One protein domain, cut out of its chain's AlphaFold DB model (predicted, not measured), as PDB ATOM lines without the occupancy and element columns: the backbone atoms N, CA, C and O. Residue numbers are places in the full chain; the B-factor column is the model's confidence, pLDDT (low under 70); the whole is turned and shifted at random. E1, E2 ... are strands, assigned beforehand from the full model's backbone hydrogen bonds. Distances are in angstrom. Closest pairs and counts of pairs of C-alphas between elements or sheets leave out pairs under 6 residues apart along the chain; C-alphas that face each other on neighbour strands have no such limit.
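What this domain is: This is residues 376 to 419 and 429 to 483 of the 602 residues of the protein "Dedicator of cytokinesis protein 11" of Phtheirospermum japonicum (UniProt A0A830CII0). With little regular structure, the domain is a twisted sheet of three long strands, E3, E4 and E5, with a small parallel pair, E1 and E2, off to one side. Residues 385 to 392 stick out. The printed part has 99 residues, 39 of them in five strands, E1 to E5 along the chain, with no named helix: all strand. Its outline is flat, 39 by 39 by 18 A, and only just loose, close to compact, with a radius of gyration of the C-alphas of 15.2 A.

Where its parts are: E1, residues 376 to 378, begins at C-alpha 376 (-12.454, -12.152, -3.583); E2 is residues 394 to 397. E3, residues 430 to 439, spans 27.3 A, E4, residues 453 to 465, 30.4 A, and E5, residues 474 to 482, 23.1 A, ending at C-alpha 482 (-29.395, -32.930, -15.872).

How they stand to each other: E1 and E2 are parallel; N 376 and O 394 are 2.9 A apart. E3, E4 and E5 form a meander, two antiparallel hairpins in a row, with N 433 to O 459 at 3.0 A and N 456 to O 480 at 2.8 A. E4 bends by 97 degrees at residue 462. E2 and E3 are apart.

The domain as a whole: The farthest C-alphas, Glu 450 and Leu 468, are 45.2 A apart. Residues 420 to 428 are cut out, a 15.0 A gap between C-alphas 419 and 429. Links E1 to E2 and E3 to E4 are long. Residues under pLDDT 70 include 405 to 419.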
ATOM      1  N   HIS A 376     -12.663 -10.818  -3.036       62.28
ATOM      2  CA  HIS A 376     -12.454 -12.152  -3.583       62.28
ATOM      3  C   HIS A 376     -13.590 -12.496  -4.547       62.28
ATOM      4  O   HIS A 376     -14.687 -12.876  -4.137       62.28
ATOM      5  N   VAL A 377     -13.334 -12.353  -5.848       62.94
ATOM      6  CA  VAL A 377     -14.307 -12.737  -6.875       62.94
ATOM      7  C   VAL A 377     -14.345 -14.261  -6.991       62.94
ATOM      8  O   VAL A 377     -13.321 -14.890  -7.255       62.94
ATOM      9  N   ILE A 378     -15.521 -14.853  -6.793       71.69
ATOM     10  CA  ILE A 378     -15.794 -16.269  -7.037       71.69
ATOM     11  C   ILE A 378     -16.073 -16.412  -8.541       71.69
ATOM     12  O   ILE A 378     -17.095 -15.909  -9.013       71.69
ATOM     13  N   PRO A 379     -15.172 -17.048  -9.312       63.66
ATOM     14  CA  PRO A 379     -15.250 -17.047 -10.771       63.66
ATOM     15  C   PRO A 379     -16.247 -18.074 -11.322       63.66
ATOM     16  O   PRO A 379     -16.592 -18.024 -12.499       63.66
ATOM     17  N   ASP A 380     -16.681 -19.037 -10.505       68.25
ATOM     18  CA  ASP A 380     -17.628 -20.072 -10.895       68.25
ATOM     19  C   ASP A 380     -19.031 -19.787 -10.354       68.25
ATOM     20  O   ASP A 380     -19.210 -19.187  -9.302       68.25
ATOM     21  N   SER A 381     -20.062 -20.242 -11.068       78.50
ATOM     22  CA  SER A 381     -21.473 -20.092 -10.661       78.50
ATOM     23  C   SER A 381     -21.934 -21.209  -9.712       78.50
ATOM     24  O   SER A 381     -23.106 -21.582  -9.682       78.50
ATOM     25  N   ARG A 382     -20.998 -21.806  -8.961       76.19
ATOM     26  CA  ARG A 382     -21.301 -22.904  -8.037       76.19
ATOM     27  C   ARG A 382     -22.100 -22.405  -6.840       76.19
ATOM     28  O   ARG A 382     -22.027 -21.238  -6.464       76.19
ATOM     29  N   GLN A 383     -22.813 -23.322  -6.195       74.81
ATOM     30  CA  GLN A 383     -23.476 -23.018  -4.935       74.81
ATOM     31  C   GLN A 383     -22.424 -22.770  -3.849       74.81
ATOM     32  O   GLN A 383     -21.648 -23.665  -3.513       74.81
ATOM     33  N   VAL A 384     -22.403 -21.549  -3.324       76.88
ATOM     34  CA  VAL A 384     -21.462 -21.129  -2.287       76.88
ATOM     35  C   VAL A 384     -22.027 -21.506  -0.923       76.88
ATOM     36  O   VAL A 384     -23.149 -21.130  -0.583       76.88
ATOM     37  N   LYS A 385     -21.263 -22.263  -0.136       77.56
ATOM     38  CA  LYS A 385     -21.600 -22.546   1.260       77.56
ATOM     39  C   LYS A 385     -20.891 -21.537   2.150       77.56
ATOM     40  O   LYS A 385     -19.669 -21.433   2.090       77.56
ATOM     41  N   ALA A 386     -21.653 -20.832   2.982       75.38
ATOM     42  CA  ALA A 386     -21.112 -19.817   3.885       75.38
ATOM     43  C   ALA A 386     -20.044 -20.387   4.838       75.38
ATOM     44  O   ALA A 386     -19.059 -19.715   5.116       75.38
ATOM     45  N   ASP A 387     -20.194 -21.648   5.252       79.19
ATOM     46  CA  ASP A 387     -19.286 -22.323   6.190       79.19
ATOM     47  C   ASP A 387     -17.879 -22.584   5.622       79.19
ATOM     48  O   ASP A 387     -16.940 -22.835   6.375       79.19
ATOM     49  N   GLU A 388     -17.721 -22.556   4.295       78.00
ATOM     50  CA  GLU A 388     -16.437 -22.770   3.611       78.00
ATOM     51  C   GLU A 388     -15.699 -21.445   3.328       78.00
ATOM     52  O   GLU A 388     -14.571 -21.455   2.830       78.00
ATOM     53  N   LEU A 389     -16.322 -20.300   3.639       77.19
ATOM     54  CA  LEU A 389     -15.772 -18.965   3.413       77.19
ATOM     55  C   LEU A 389     -15.110 -18.405   4.675       77.19
ATOM     56  O   LEU A 389     -15.533 -18.675   5.799       77.19
ATOM     57  N   GLN A 390     -14.068 -17.590   4.497       72.94
ATOM     58  CA  GLN A 390     -13.422 -16.928   5.627       72.94
ATOM     59  C   GLN A 390     -14.296 -15.767   6.134       72.94
ATOM     60  O   GLN A 390     -14.663 -14.909   5.332       72.94
ATOM     61  N   PRO A 391     -14.590 -15.677   7.448       70.62
ATOM     62  CA  PRO A 391     -15.491 -14.654   7.997       70.62
ATOM     63  C   PRO A 391     -15.023 -13.203   7.798       70.62
ATOM     64  O   PRO A 391     -15.827 -12.281   7.860       70.62
ATOM     65  N   GLU A 392     -13.721 -12.996   7.589       67.50
ATOM     66  CA  GLU A 392     -13.067 -11.680   7.526       67.50
ATOM     67  C   GLU A 392     -12.861 -11.177   6.084       67.50
ATOM     68  O   GLU A 392     -12.314 -10.094   5.878       67.50
ATOM     69  N   ALA A 393     -13.298 -11.946   5.082       61.19
ATOM     70  CA  ALA A 393     -13.121 -11.642   3.664       61.19
ATOM     71  C   ALA A 393     -14.451 -11.293   2.974       61.19
ATOM     72  O   ALA A 393     -15.496 -11.877   3.256       61.19
ATOM     73  N   CYS A 394     -14.406 -10.347   2.028       61.66
ATOM     74  CA  CYS A 394     -15.549  -9.989   1.187       61.66
ATOM     75  C   CYS A 394     -15.507 -10.792  -0.118       61.66
ATOM     76  O   CYS A 394     -14.510 -10.740  -0.844       61.66
ATOM     77  N   TYR A 395     -16.586 -11.513  -0.420       64.19
ATOM     78  CA  TYR A 395     -16.700 -12.352  -1.611       64.19
ATOM     79  C   TYR A 395     -17.762 -11.807  -2.563       64.19
ATOM     80  O   TYR A 395     -18.850 -11.432  -2.130       64.19
ATOM     81  N   LEU A 396     -17.470 -11.807  -3.865       69.81
ATOM     82  CA  LEU A 396     -18.424 -11.433  -4.909       69.81
ATOM     83  C   LEU A 396     -18.527 -12.547  -5.945       69.81
ATOM     84  O   LEU A 396     -17.523 -12.949  -6.517       69.81
ATOM     85  N   GLN A 397     -19.737 -13.013  -6.223       74.69
ATOM     86  CA  GLN A 397     -20.008 -13.948  -7.312       74.69
ATOM     87  C   GLN A 397     -20.785 -13.216  -8.403       74.69
ATOM     88  O   GLN A 397     -21.797 -12.578  -8.117       74.69
ATOM     89  N   ILE A 398     -20.303 -13.301  -9.641       75.94
ATOM     90  CA  ILE A 398     -20.964 -12.711 -10.805       75.94
ATOM     91  C   ILE A 398     -21.318 -13.848 -11.757       75.94
ATOM     92  O   ILE A 398     -20.441 -14.566 -12.234       75.94
ATOM     93  N   THR A 399     -22.609 -13.996 -12.036       79.25
ATOM     94  CA  THR A 399     -23.140 -15.024 -12.929       79.25
ATOM     95  C   THR A 399     -24.008 -14.357 -13.980       79.25
ATOM     96  O   THR A 399     -24.973 -13.671 -13.644       79.25
ATOM     97  N   ALA A 400     -23.665 -14.557 -15.251       79.19
ATOM     98  CA  ALA A 400     -24.534 -14.173 -16.353       79.19
ATOM     99  C   ALA A 400     -25.782 -15.066 -16.357       79.19
ATOM    100  O   ALA A 400     -25.680 -16.281 -16.167       79.19
ATOM    101  N   VAL A 401     -26.945 -14.456 -16.568       83.00
ATOM    102  CA  VAL A 401     -28.245 -15.131 -16.567       83.00
ATOM    103  C   VAL A 401     -29.029 -14.762 -17.823       83.00
ATOM    104  O   VAL A 401     -28.927 -13.637 -18.310       83.00
ATOM    105  N   ASP A 402     -29.831 -15.701 -18.308       80.00
ATOM    106  CA  ASP A 402     -30.721 -15.528 -19.453       80.00
ATOM    107  C   ASP A 402     -32.167 -15.316 -18.955       80.00
ATOM    108  O   ASP A 402     -32.581 -15.986 -18.002       80.00
ATOM    109  N   PRO A 403     -32.954 -14.393 -19.539       78.19
ATOM    110  CA  PRO A 403     -34.342 -14.179 -19.142       78.19
ATOM    111  C   PRO A 403     -35.225 -15.374 -19.508       78.19
ATOM    112  O   PRO A 403     -35.011 -16.047 -20.513       78.19
ATOM    113  N   VAL A 404     -36.248 -15.608 -18.692       74.06
ATOM    114  CA  VAL A 404     -37.215 -16.695 -18.862       74.06
ATOM    115  C   VAL A 404     -38.560 -16.135 -19.332       74.06
ATOM    116  O   VAL A 404     -39.098 -15.225 -18.705       74.06
ATOM    117  N   MET A 405     -39.120 -16.692 -20.409       67.12
ATOM    118  CA  MET A 405     -40.424 -16.282 -20.953       67.12
ATOM    119  C   MET A 405     -41.587 -16.956 -20.193       67.12
ATOM    120  O   MET A 405     -41.473 -18.113 -19.791       67.12
ATOM    121  N   GLU A 406     -42.719 -16.254 -20.017       55.41
ATOM    122  CA  GLU A 406     -43.897 -16.729 -19.251       55.41
ATOM    123  C   GLU A 406     -44.480 -18.067 -19.752       55.41
ATOM    124  O   GLU A 406     -45.013 -18.834 -18.951       55.41
ATOM    125  N   ASP A 407     -44.359 -18.358 -21.053       53.28
ATOM    126  CA  ASP A 407     -44.941 -19.541 -21.706       53.28
ATOM    127  C   ASP A 407     -43.994 -20.765 -21.737       53.28
ATOM    128  O   ASP A 407     -44.325 -21.794 -22.330       53.28
ATOM    129  N   GLU A 408     -42.806 -20.685 -21.125       55.62
ATOM    130  CA  GLU A 408     -41.842 -21.789 -21.122       55.62
ATOM    131  C   GLU A 408     -41.963 -22.680 -19.873       55.62
ATOM    132  O   GLU A 408     -41.755 -22.252 -18.737       55.62
ATOM    133  N   ASP A 409     -42.251 -23.969 -20.085       53.91
ATOM    134  CA  ASP A 409     -42.215 -25.004 -19.045       53.91
ATOM    135  C   ASP A 409     -40.756 -25.308 -18.641       53.91
ATOM    136  O   ASP A 409     -40.072 -26.186 -19.177       53.91
ATOM    137  N   LEU A 410     -40.274 -24.545 -17.662       52.25
ATOM    138  CA  LEU A 410     -38.872 -24.437 -17.225       52.25
ATOM    139  C   LEU A 410     -38.217 -25.720 -16.707       52.25
ATOM    140  O   LEU A 410     -36.992 -25.785 -16.598       52.25
ATOM    141  N   GLY A 411     -39.013 -26.736 -16.371       46.50
ATOM    142  CA  GLY A 411     -38.529 -27.992 -15.798       46.50
ATOM    143  C   GLY A 411     -38.251 -29.111 -16.805       46.50
ATOM    144  O   GLY A 411     -37.646 -30.108 -16.424       46.50
ATOM    145  N   SER A 412     -38.692 -28.998 -18.065       46.41
ATOM    146  CA  SER A 412     -38.709 -30.149 -18.991       46.41
ATOM    147  C   SER A 412     -37.810 -30.012 -20.224       46.41
ATOM    148  O   SER A 412     -37.409 -31.028 -20.796       46.41
ATOM    149  N   ARG A 413     -37.447 -28.787 -20.632       53.25
ATOM    150  CA  ARG A 413     -36.676 -28.560 -21.865       53.25
ATOM    151  C   ARG A 413     -35.173 -28.623 -21.594       53.25
ATOM    152  O   ARG A 413     -34.635 -27.865 -20.788       53.25
ATOM    153  N   ARG A 414     -34.487 -29.554 -22.261       51.53
ATOM    154  CA  ARG A 414     -33.042 -29.811 -22.092       51.53
ATOM    155  C   ARG A 414     -32.179 -28.782 -22.829       51.53
ATOM    156  O   ARG A 414     -31.072 -28.476 -22.365       51.53
ATOM    157  N   GLU A 415     -32.700 -28.226 -23.919       49.94
ATOM    158  CA  GLU A 415     -32.135 -27.124 -24.705       49.94
ATOM    159  C   GLU A 415     -31.978 -25.801 -23.923       49.94
ATOM    160  O   GLU A 415     -32.639 -25.555 -22.908       49.94
ATOM    161  N   ARG A 416     -31.038 -24.952 -24.365       48.00
ATOM    162  CA  ARG A 416     -31.030 -23.509 -24.078       48.00
ATOM    163  C   ARG A 416     -31.681 -22.818 -25.267       48.00
ATOM    164  O   ARG A 416     -31.082 -22.756 -26.338       48.00
ATOM    165  N   ILE A 417     -32.899 -22.326 -25.095       51.44
ATOM    166  CA  ILE A 417     -33.578 -21.579 -26.147       51.44
ATOM    167  C   ILE A 417     -33.028 -20.151 -26.131       51.44
ATOM    168  O   ILE A 417     -33.220 -19.414 -25.173       51.44
ATOM    169  N   PHE A 418     -32.331 -19.766 -27.200       43.16
ATOM    170  CA  PHE A 418     -32.090 -18.365 -27.551       43.16
ATOM    171  C   PHE A 418     -33.160 -17.952 -28.570       43.16
ATOM    172  O   PHE A 418     -32.873 -17.770 -29.750       43.16
ATOM    173  N   SER A 419     -34.418 -17.852 -28.140       41.16
ATOM    174  CA  SER A 419     -35.487 -17.284 -28.969       41.16
ATOM    175  C   SER A 419     -35.730 -15.845 -28.545       41.16
ATOM    176  O   SER A 419     -36.716 -15.513 -27.898       41.16
ATOM    177  N   VAL A 429     -40.837  -7.830 -20.206       66.38
ATOM    178  CA  VAL A 429     -40.855  -7.732 -18.753       66.38
ATOM    179  C   VAL A 429     -40.427  -9.084 -18.194       66.38
ATOM    180  O   VAL A 429     -41.068 -10.091 -18.483       66.38
ATOM    181  N   PHE A 430     -39.343  -9.112 -17.421       76.19
ATOM    182  CA  PHE A 430     -38.759 -10.349 -16.896       76.19
ATOM    183  C   PHE A 430     -38.571 -10.266 -15.389       76.19
ATOM    184  O   PHE A 430     -37.849  -9.401 -14.897       76.19
ATOM    185  N   ASP A 431     -39.179 -11.186 -14.653       82.50
ATOM    186  CA  ASP A 431     -38.967 -11.387 -13.215       82.50
ATOM    187  C   ASP A 431     -38.256 -12.719 -12.911       82.50
ATOM    188  O   ASP A 431     -37.939 -13.022 -11.759       82.50
ATOM    189  N   ARG A 432     -37.991 -13.525 -13.947       85.56
ATOM    190  CA  ARG A 432     -37.354 -14.838 -13.855       85.56
ATOM    191  C   ARG A 432     -36.161 -14.926 -14.791       85.56
ATOM    192  O   ARG A 432     -36.229 -14.528 -15.952       85.56
ATOM    193  N   PHE A 433     -35.080 -15.497 -14.277       86.88
ATOM    194  CA  PHE A 433     -33.821 -15.648 -14.999       86.88
ATOM    195  C   PHE A 433     -33.234 -17.031 -14.753       86.88
ATOM    196  O   PHE A 433     -33.429 -17.605 -13.681       86.88
ATOM    197  N   MET A 434     -32.500 -17.571 -15.721       87.56
ATOM    198  CA  MET A 434     -31.876 -18.882 -15.615       87.56
ATOM    199  C   MET A 434     -30.393 -18.869 -15.973       87.56
ATOM    200  O   MET A 434     -29.943 -18.089 -16.804       87.56
ATOM    201  N   PHE A 435     -29.630 -19.772 -15.362       87.31
ATOM    202  CA  PHE A 435     -28.246 -20.037 -15.741       87.31
ATOM    203  C   PHE A 435     -27.900 -21.515 -15.573       87.31
ATOM    204  O   PHE A 435     -28.448 -22.212 -14.715       87.31
ATOM    205  N   ASP A 436     -26.961 -21.992 -16.390       87.00
ATOM    206  CA  ASP A 436     -26.486 -23.374 -16.372       87.00
ATOM    207  C   ASP A 436     -25.085 -23.444 -15.738       87.00
ATOM    208  O   ASP A 436     -24.150 -22.783 -16.187       87.00
ATOM    209  N   THR A 437     -24.914 -24.293 -14.723       88.12
ATOM    210  CA  THR A 437     -23.634 -24.550 -14.044       88.12
ATOM    211  C   THR A 437     -23.152 -25.976 -14.335       88.12
ATOM    212  O   THR A 437     -23.824 -26.934 -13.935       88.12
ATOM    213  N   PRO A 438     -22.009 -26.161 -15.017       87.31
ATOM    214  CA  PRO A 438     -21.430 -27.483 -15.241       87.31
ATOM    215  C   PRO A 438     -20.784 -28.020 -13.956       87.31
ATOM    216  O   PRO A 438     -20.135 -27.278 -13.215       87.31
ATOM    217  N   PHE A 439     -20.953 -29.314 -13.689       87.50
ATOM    218  CA  PHE A 439     -20.285 -29.991 -12.578       87.50
ATOM    219  C   PHE A 439     -20.096 -31.487 -12.849       87.50
ATOM    220  O   PHE A 439     -20.707 -32.067 -13.739       87.50
ATOM    221  N   THR A 440     -19.261 -32.130 -12.045       87.38
ATOM    222  CA  THR A 440     -19.075 -33.584 -12.006       87.38
ATOM    223  C   THR A 440     -19.404 -34.079 -10.599       87.38
ATOM    224  O   THR A 440     -19.216 -33.348  -9.620       87.38
ATOM    225  N   LYS A 441     -19.851 -35.332 -10.443       84.00
ATOM    226  CA  LYS A 441     -20.112 -35.905  -9.102       84.00
ATOM    227  C   LYS A 441     -18.840 -36.025  -8.242       84.00
ATOM    228  O   LYS A 441     -18.942 -36.120  -7.025       84.00
ATOM    229  N   ASN A 442     -17.660 -35.920  -8.859       79.00
ATOM    230  CA  ASN A 442     -16.354 -35.878  -8.193       79.00
ATOM    231  C   ASN A 442     -15.950 -34.465  -7.717       79.00
ATOM    232  O   ASN A 442     -14.830 -34.277  -7.248       79.00
ATOM    233  N   GLY A 443     -16.823 -33.461  -7.861       71.69
ATOM    234  CA  GLY A 443     -16.612 -32.103  -7.346       71.69
ATOM    235  C   GLY A 443     -15.833 -31.158  -8.270       71.69
ATOM    236  O   GLY A 443     -15.630 -30.001  -7.912       71.69
ATOM    237  N   LYS A 444     -15.419 -31.603  -9.463       77.56
ATOM    238  CA  LYS A 444     -14.822 -30.730 -10.493       77.56
ATOM    239  C   LYS A 444     -15.909 -30.026 -11.306       77.56
ATOM    240  O   LYS A 444     -16.965 -30.612 -11.534       77.56
ATOM    241  N   THR A 445     -15.630 -28.816 -11.787       72.81
ATOM    242  CA  THR A 445     -16.533 -28.043 -12.661       72.81
ATOM    243  C   THR A 445     -16.619 -28.627 -14.074       72.81
ATOM    244  O   THR A 445     -17.708 -28.714 -14.638       72.81
ATOM    245  N   GLN A 446     -15.493 -29.095 -14.623       77.12
ATOM    246  CA  GLN A 446     -15.424 -29.726 -15.944       77.12
ATOM    247  C   GLN A 446     -14.868 -31.155 -15.877       77.12
ATOM    248  O   GLN A 446     -13.955 -31.443 -15.097       77.12
ATOM    249  N   GLY A 447     -15.426 -32.043 -16.700       79.62
ATOM    250  CA  GLY A 447     -15.019 -33.440 -16.864       79.62
ATOM    251  C   GLY A 447     -15.225 -33.942 -18.298       79.62
ATOM    252  O   GLY A 447     -15.555 -33.161 -19.189       79.62
ATOM    253  N   GLY A 448     -15.018 -35.245 -18.515       82.38
ATOM    254  CA  GLY A 448     -15.385 -35.910 -19.773       82.38
ATOM    255  C   GLY A 448     -16.900 -35.887 -19.998       82.38
ATOM    256  O   GLY A 448     -17.664 -35.704 -19.048       82.38
ATOM    257  N   LEU A 449     -17.346 -36.070 -21.244       80.50
ATOM    258  CA  LEU A 449     -18.771 -36.018 -21.609       80.50
ATOM    259  C   LEU A 449     -19.617 -37.013 -20.805       80.50
ATOM    260  O   LEU A 449     -20.760 -36.715 -20.485       80.50
ATOM    261  N   GLU A 450     -19.044 -38.157 -20.450       82.00
ATOM    262  CA  GLU A 450     -19.644 -39.227 -19.656       82.00
ATOM    263  C   GLU A 450     -19.887 -38.855 -18.185       82.00
ATOM    264  O   GLU A 450     -20.786 -39.410 -17.556       82.00
ATOM    265  N   ASP A 451     -19.135 -37.886 -17.658       85.06
ATOM    266  CA  ASP A 451     -19.179 -37.449 -16.258       85.06
ATOM    267  C   ASP A 451     -19.687 -36.005 -16.106       85.06
ATOM    268  O   ASP A 451     -19.795 -35.499 -14.983       85.06
ATOM    269  N   GLN A 452     -19.985 -35.322 -17.215       87.88
ATOM    270  CA  GLN A 452     -20.338 -33.906 -17.235       87.88
ATOM    271  C   GLN A 452     -21.832 -33.690 -16.987       87.88
ATOM    272  O   GLN A 452     -22.651 -33.681 -17.908       87.88
ATOM    273  N   TRP A 453     -22.178 -33.420 -15.733       89.81
ATOM    274  CA  TRP A 453     -23.511 -32.984 -15.339       89.81
ATOM    275  C   TRP A 453     -23.696 -31.486 -15.594       89.81
ATOM    276  O   TRP A 453     -22.734 -30.707 -15.663       89.81
ATOM    277  N   LYS A 454     -24.962 -31.079 -15.696       89.00
ATOM    278  CA  LYS A 454     -25.387 -29.681 -15.806       89.00
ATOM    279  C   LYS A 454     -26.454 -29.402 -14.759       89.00
ATOM    280  O   LYS A 454     -27.418 -30.150 -14.660       89.00
ATOM    281  N   ARG A 455     -26.316 -28.323 -13.995       89.44
ATOM    282  CA  ARG A 455     -27.366 -27.817 -13.105       89.44
ATOM    283  C   ARG A 455     -27.947 -26.545 -13.699       89.44
ATOM    284  O   ARG A 455     -27.201 -25.591 -13.883       89.44
ATOM    285  N   ARG A 456     -29.246 -26.517 -13.971       89.12
ATOM    286  CA  ARG A 456     -29.959 -25.291 -14.340       89.12
ATOM    287  C   ARG A 456     -30.565 -24.686 -13.093       89.12
ATOM    288  O   ARG A 456     -31.318 -25.366 -12.402       89.12
ATOM    289  N   THR A 457     -30.240 -23.436 -12.820       88.88
ATOM    290  CA  THR A 457     -30.806 -22.676 -11.709       88.88
ATOM    291  C   THR A 457     -31.724 -21.612 -12.281       88.88
ATOM    292  O   THR A 457     -31.302 -20.865 -13.157       88.88
ATOM    293  N   VAL A 458     -32.959 -21.549 -11.791       89.25
ATOM    294  CA  VAL A 458     -33.931 -20.499 -12.104       89.25
ATOM    295  C   VAL A 458     -34.100 -19.637 -10.862       89.25
ATOM    296  O   VAL A 458     -34.445 -20.136  -9.790       89.25
ATOM    297  N   VAL A 459     -33.853 -18.343 -11.007       89.50
ATOM    298  CA  VAL A 459     -34.016 -17.345  -9.952       89.50
ATOM    299  C   VAL A 459     -35.212 -16.455 -10.259       89.50
ATOM    300  O   VAL A 459     -35.467 -16.135 -11.420       89.50
ATOM    301  N   GLN A 460     -35.941 -16.065  -9.216       88.69
ATOM    302  CA  GLN A 460     -37.017 -15.082  -9.296       88.69
ATOM    303  C   GLN A 460     -36.639 -13.850  -8.484       88.69
ATOM    304  O   GLN A 460     -36.206 -13.970  -7.330       88.69
ATOM    305  N   THR A 461     -36.799 -12.679  -9.085       87.69
ATOM    306  CA  THR A 461     -36.556 -11.390  -8.440       87.69
ATOM    307  C   THR A 461     -37.812 -10.859  -7.754       87.69
ATOM    308  O   THR A 461     -38.924 -11.265  -8.070       87.69
ATOM    309  N   GLU A 462     -37.635  -9.965  -6.780       82.19
ATOM    310  CA  GLU A 462     -38.737  -9.333  -6.032       82.19
ATOM    311  C   GLU A 462     -39.713  -8.558  -6.933       82.19
ATOM    312  O   GLU A 462     -40.906  -8.481  -6.653       82.19
ATOM    313  N   GLY A 463     -39.202  -8.013  -8.037       78.44
ATOM    314  CA  GLY A 463     -39.981  -7.357  -9.079       78.44
ATOM    315  C   GLY A 463     -39.497  -7.757 -10.466       78.44
ATOM    316  O   GLY A 463     -38.661  -8.648 -10.621       78.44
ATOM    317  N   SER A 464     -39.994  -7.064 -11.481       74.75
ATOM    318  CA  SER A 464     -39.642  -7.314 -12.876       74.75
ATOM    319  C   SER A 464     -38.684  -6.265 -13.427       74.75
ATOM    320  O   SER A 464     -38.840  -5.078 -13.148       74.75
ATOM    321  N   PHE A 465     -37.772  -6.678 -14.298       68.81
ATOM    322  CA  PHE A 465     -37.055  -5.769 -15.181       68.81
ATOM    323  C   PHE A 465     -37.890  -5.458 -16.431       68.81
ATOM    324  O   PHE A 465     -38.542  -6.365 -16.942       68.81
ATOM    325  N   PRO A 466     -37.846  -4.223 -16.962       65.81
ATOM    326  CA  PRO A 466     -37.072  -3.085 -16.461       65.81
ATOM    327  C   PRO A 466     -37.674  -2.503 -15.164       65.81
ATOM    328  O   PRO A 466     -38.891  -2.460 -15.001       65.81
ATOM    329  N   ALA A 467     -36.806  -2.088 -14.233       64.19
ATOM    330  CA  ALA A 467     -37.180  -1.640 -12.890       64.19
ATOM    331  C   ALA A 467     -36.685  -0.214 -12.595       64.19
ATOM    332  O   ALA A 467     -35.781   0.302 -13.257       64.19
ATOM    333  N   LEU A 468     -37.243   0.400 -11.544       57.75
ATOM    334  CA  LEU A 468     -36.805   1.704 -11.018       57.75
ATOM    335  C   LEU A 468     -35.343   1.715 -10.556       57.75
ATOM    336  O   LEU A 468     -34.732   2.773 -10.471       57.75
ATOM    337  N   VAL A 469     -34.787   0.539 -10.276       58.84
ATOM    338  CA  VAL A 469     -33.407   0.330  -9.843       58.84
ATOM    339  C   VAL A 469     -32.717  -0.675 -10.765       58.84
ATOM    340  O   VAL A 469     -33.349  -1.564 -11.331       58.84
ATOM    341  N   ASN A 470     -31.392  -0.572 -10.901       61.75
ATOM    342  CA  ASN A 470     -30.603  -1.455 -11.777       61.75
ATOM    343  C   ASN A 470     -30.383  -2.866 -11.205       61.75
ATOM    344  O   ASN A 470     -29.699  -3.680 -11.820       61.75
ATOM    345  N   ARG A 471     -30.867  -3.136  -9.990       74.25
ATOM    346  CA  ARG A 471     -30.615  -4.370  -9.241       74.25
ATOM    347  C   ARG A 471     -31.862  -4.695  -8.435       74.25
ATOM    348  O   ARG A 471     -32.377  -3.815  -7.757       74.25
ATOM    349  N   LEU A 472     -32.309  -5.942  -8.489       77.94
ATOM    350  CA  LEU A 472     -33.418  -6.442  -7.683       77.94
ATOM    351  C   LEU A 472     -32.939  -7.633  -6.860       77.94
ATOM    352  O   LEU A 472     -32.085  -8.401  -7.309       77.94
ATOM    353  N   GLN A 473     -33.488  -7.785  -5.657       81.81
ATOM    354  CA  GLN A 473     -33.174  -8.923  -4.808       81.81
ATOM    355  C   GLN A 473     -33.777 -10.204  -5.394       81.81
ATOM    356  O   GLN A 473     -34.917 -10.218  -5.858       81.81
ATOM    357  N   VAL A 474     -33.016 -11.299  -5.342       86.50
ATOM    358  CA  VAL A 474     -33.529 -12.642  -5.631       86.50
ATOM    359  C   VAL A 474     -34.304 -13.141  -4.412       86.50
ATOM    360  O   VAL A 474     -33.732 -13.294  -3.333       86.50
ATOM    361  N   ILE A 475     -35.597 -13.410  -4.590       90.62
ATOM    362  CA  ILE A 475     -36.507 -13.884  -3.532       90.62
ATOM    363  C   ILE A 475     -36.692 -15.402  -3.554       90.62
ATOM    364  O   ILE A 475     -37.064 -16.003  -2.548       90.62
ATOM    365  N   LYS A 476     -36.429 -16.037  -4.700       89.12
ATOM    366  CA  LYS A 476     -36.607 -17.476  -4.893       89.12
ATOM    367  C   LYS A 476     -35.528 -18.031  -5.815       89.12
ATOM    368  O   LYS A 476     -35.146 -17.383  -6.785       89.12
ATOM    369  N   SER A 477     -35.059 -19.241  -5.521       90.00
ATOM    370  CA  SER A 477     -34.088 -19.968  -6.339       90.00
ATOM    371  C   SER A 477     -34.443 -21.450  -6.361       90.00
ATOM    372  O   SER A 477     -34.612 -22.069  -5.309       90.00
ATOM    373  N   GLU A 478     -34.582 -22.010  -7.556       89.88
ATOM    374  CA  GLU A 478     -34.870 -23.422  -7.794       89.88
ATOM    375  C   GLU A 478     -33.815 -23.991  -8.739       89.88
ATOM    376  O   GLU A 478     -33.342 -23.296  -9.636       89.88
ATOM    377  N   SER A 479     -33.427 -25.254  -8.553       88.88
ATOM    378  CA  SER A 479     -32.428 -25.877  -9.422       88.88
ATOM    379  C   SER A 479     -32.808 -27.289  -9.836       88.88
ATOM    380  O   SER A 479     -33.369 -28.047  -9.045       88.88
ATOM    381  N   LEU A 480     -32.476 -27.629 -11.080       88.75
ATOM    382  CA  LEU A 480     -32.679 -28.939 -11.683       88.75
ATOM    383  C   LEU A 480     -31.344 -29.469 -12.214       88.75
ATOM    384  O   LEU A 480     -30.610 -28.757 -12.901       88.75
ATOM    385  N   GLU A 481     -31.022 -30.722 -11.895       90.50
ATOM    386  CA  GLU A 481     -29.825 -31.394 -12.403       90.50
ATOM    387  C   GLU A 481     -30.166 -32.253 -13.621       90.50
ATOM    388  O   GLU A 481     -31.096 -33.054 -13.588       90.50
ATOM    389  N   PHE A 482     -29.364 -32.114 -14.670       88.25
ATOM    390  CA  PHE A 482     -29.395 -32.930 -15.872       88.25
ATOM    391  C   PHE A 482     -28.218 -33.896 -15.848       88.25
ATOM    392  O   PHE A 482     -27.068 -33.494 -15.619       88.25
ATOM    393  N   SER A 483     -28.517 -35.166 -16.108       88.81
ATOM    394  CA  SER A 483     -27.499 -36.205 -16.253       88.81
ATOM    395  C   SER A 483     -26.595 -35.949 -17.472       88.81
ATOM    396  O   SER A 483     -26.962 -35.167 -18.354       88.81
TER     397      SER A 483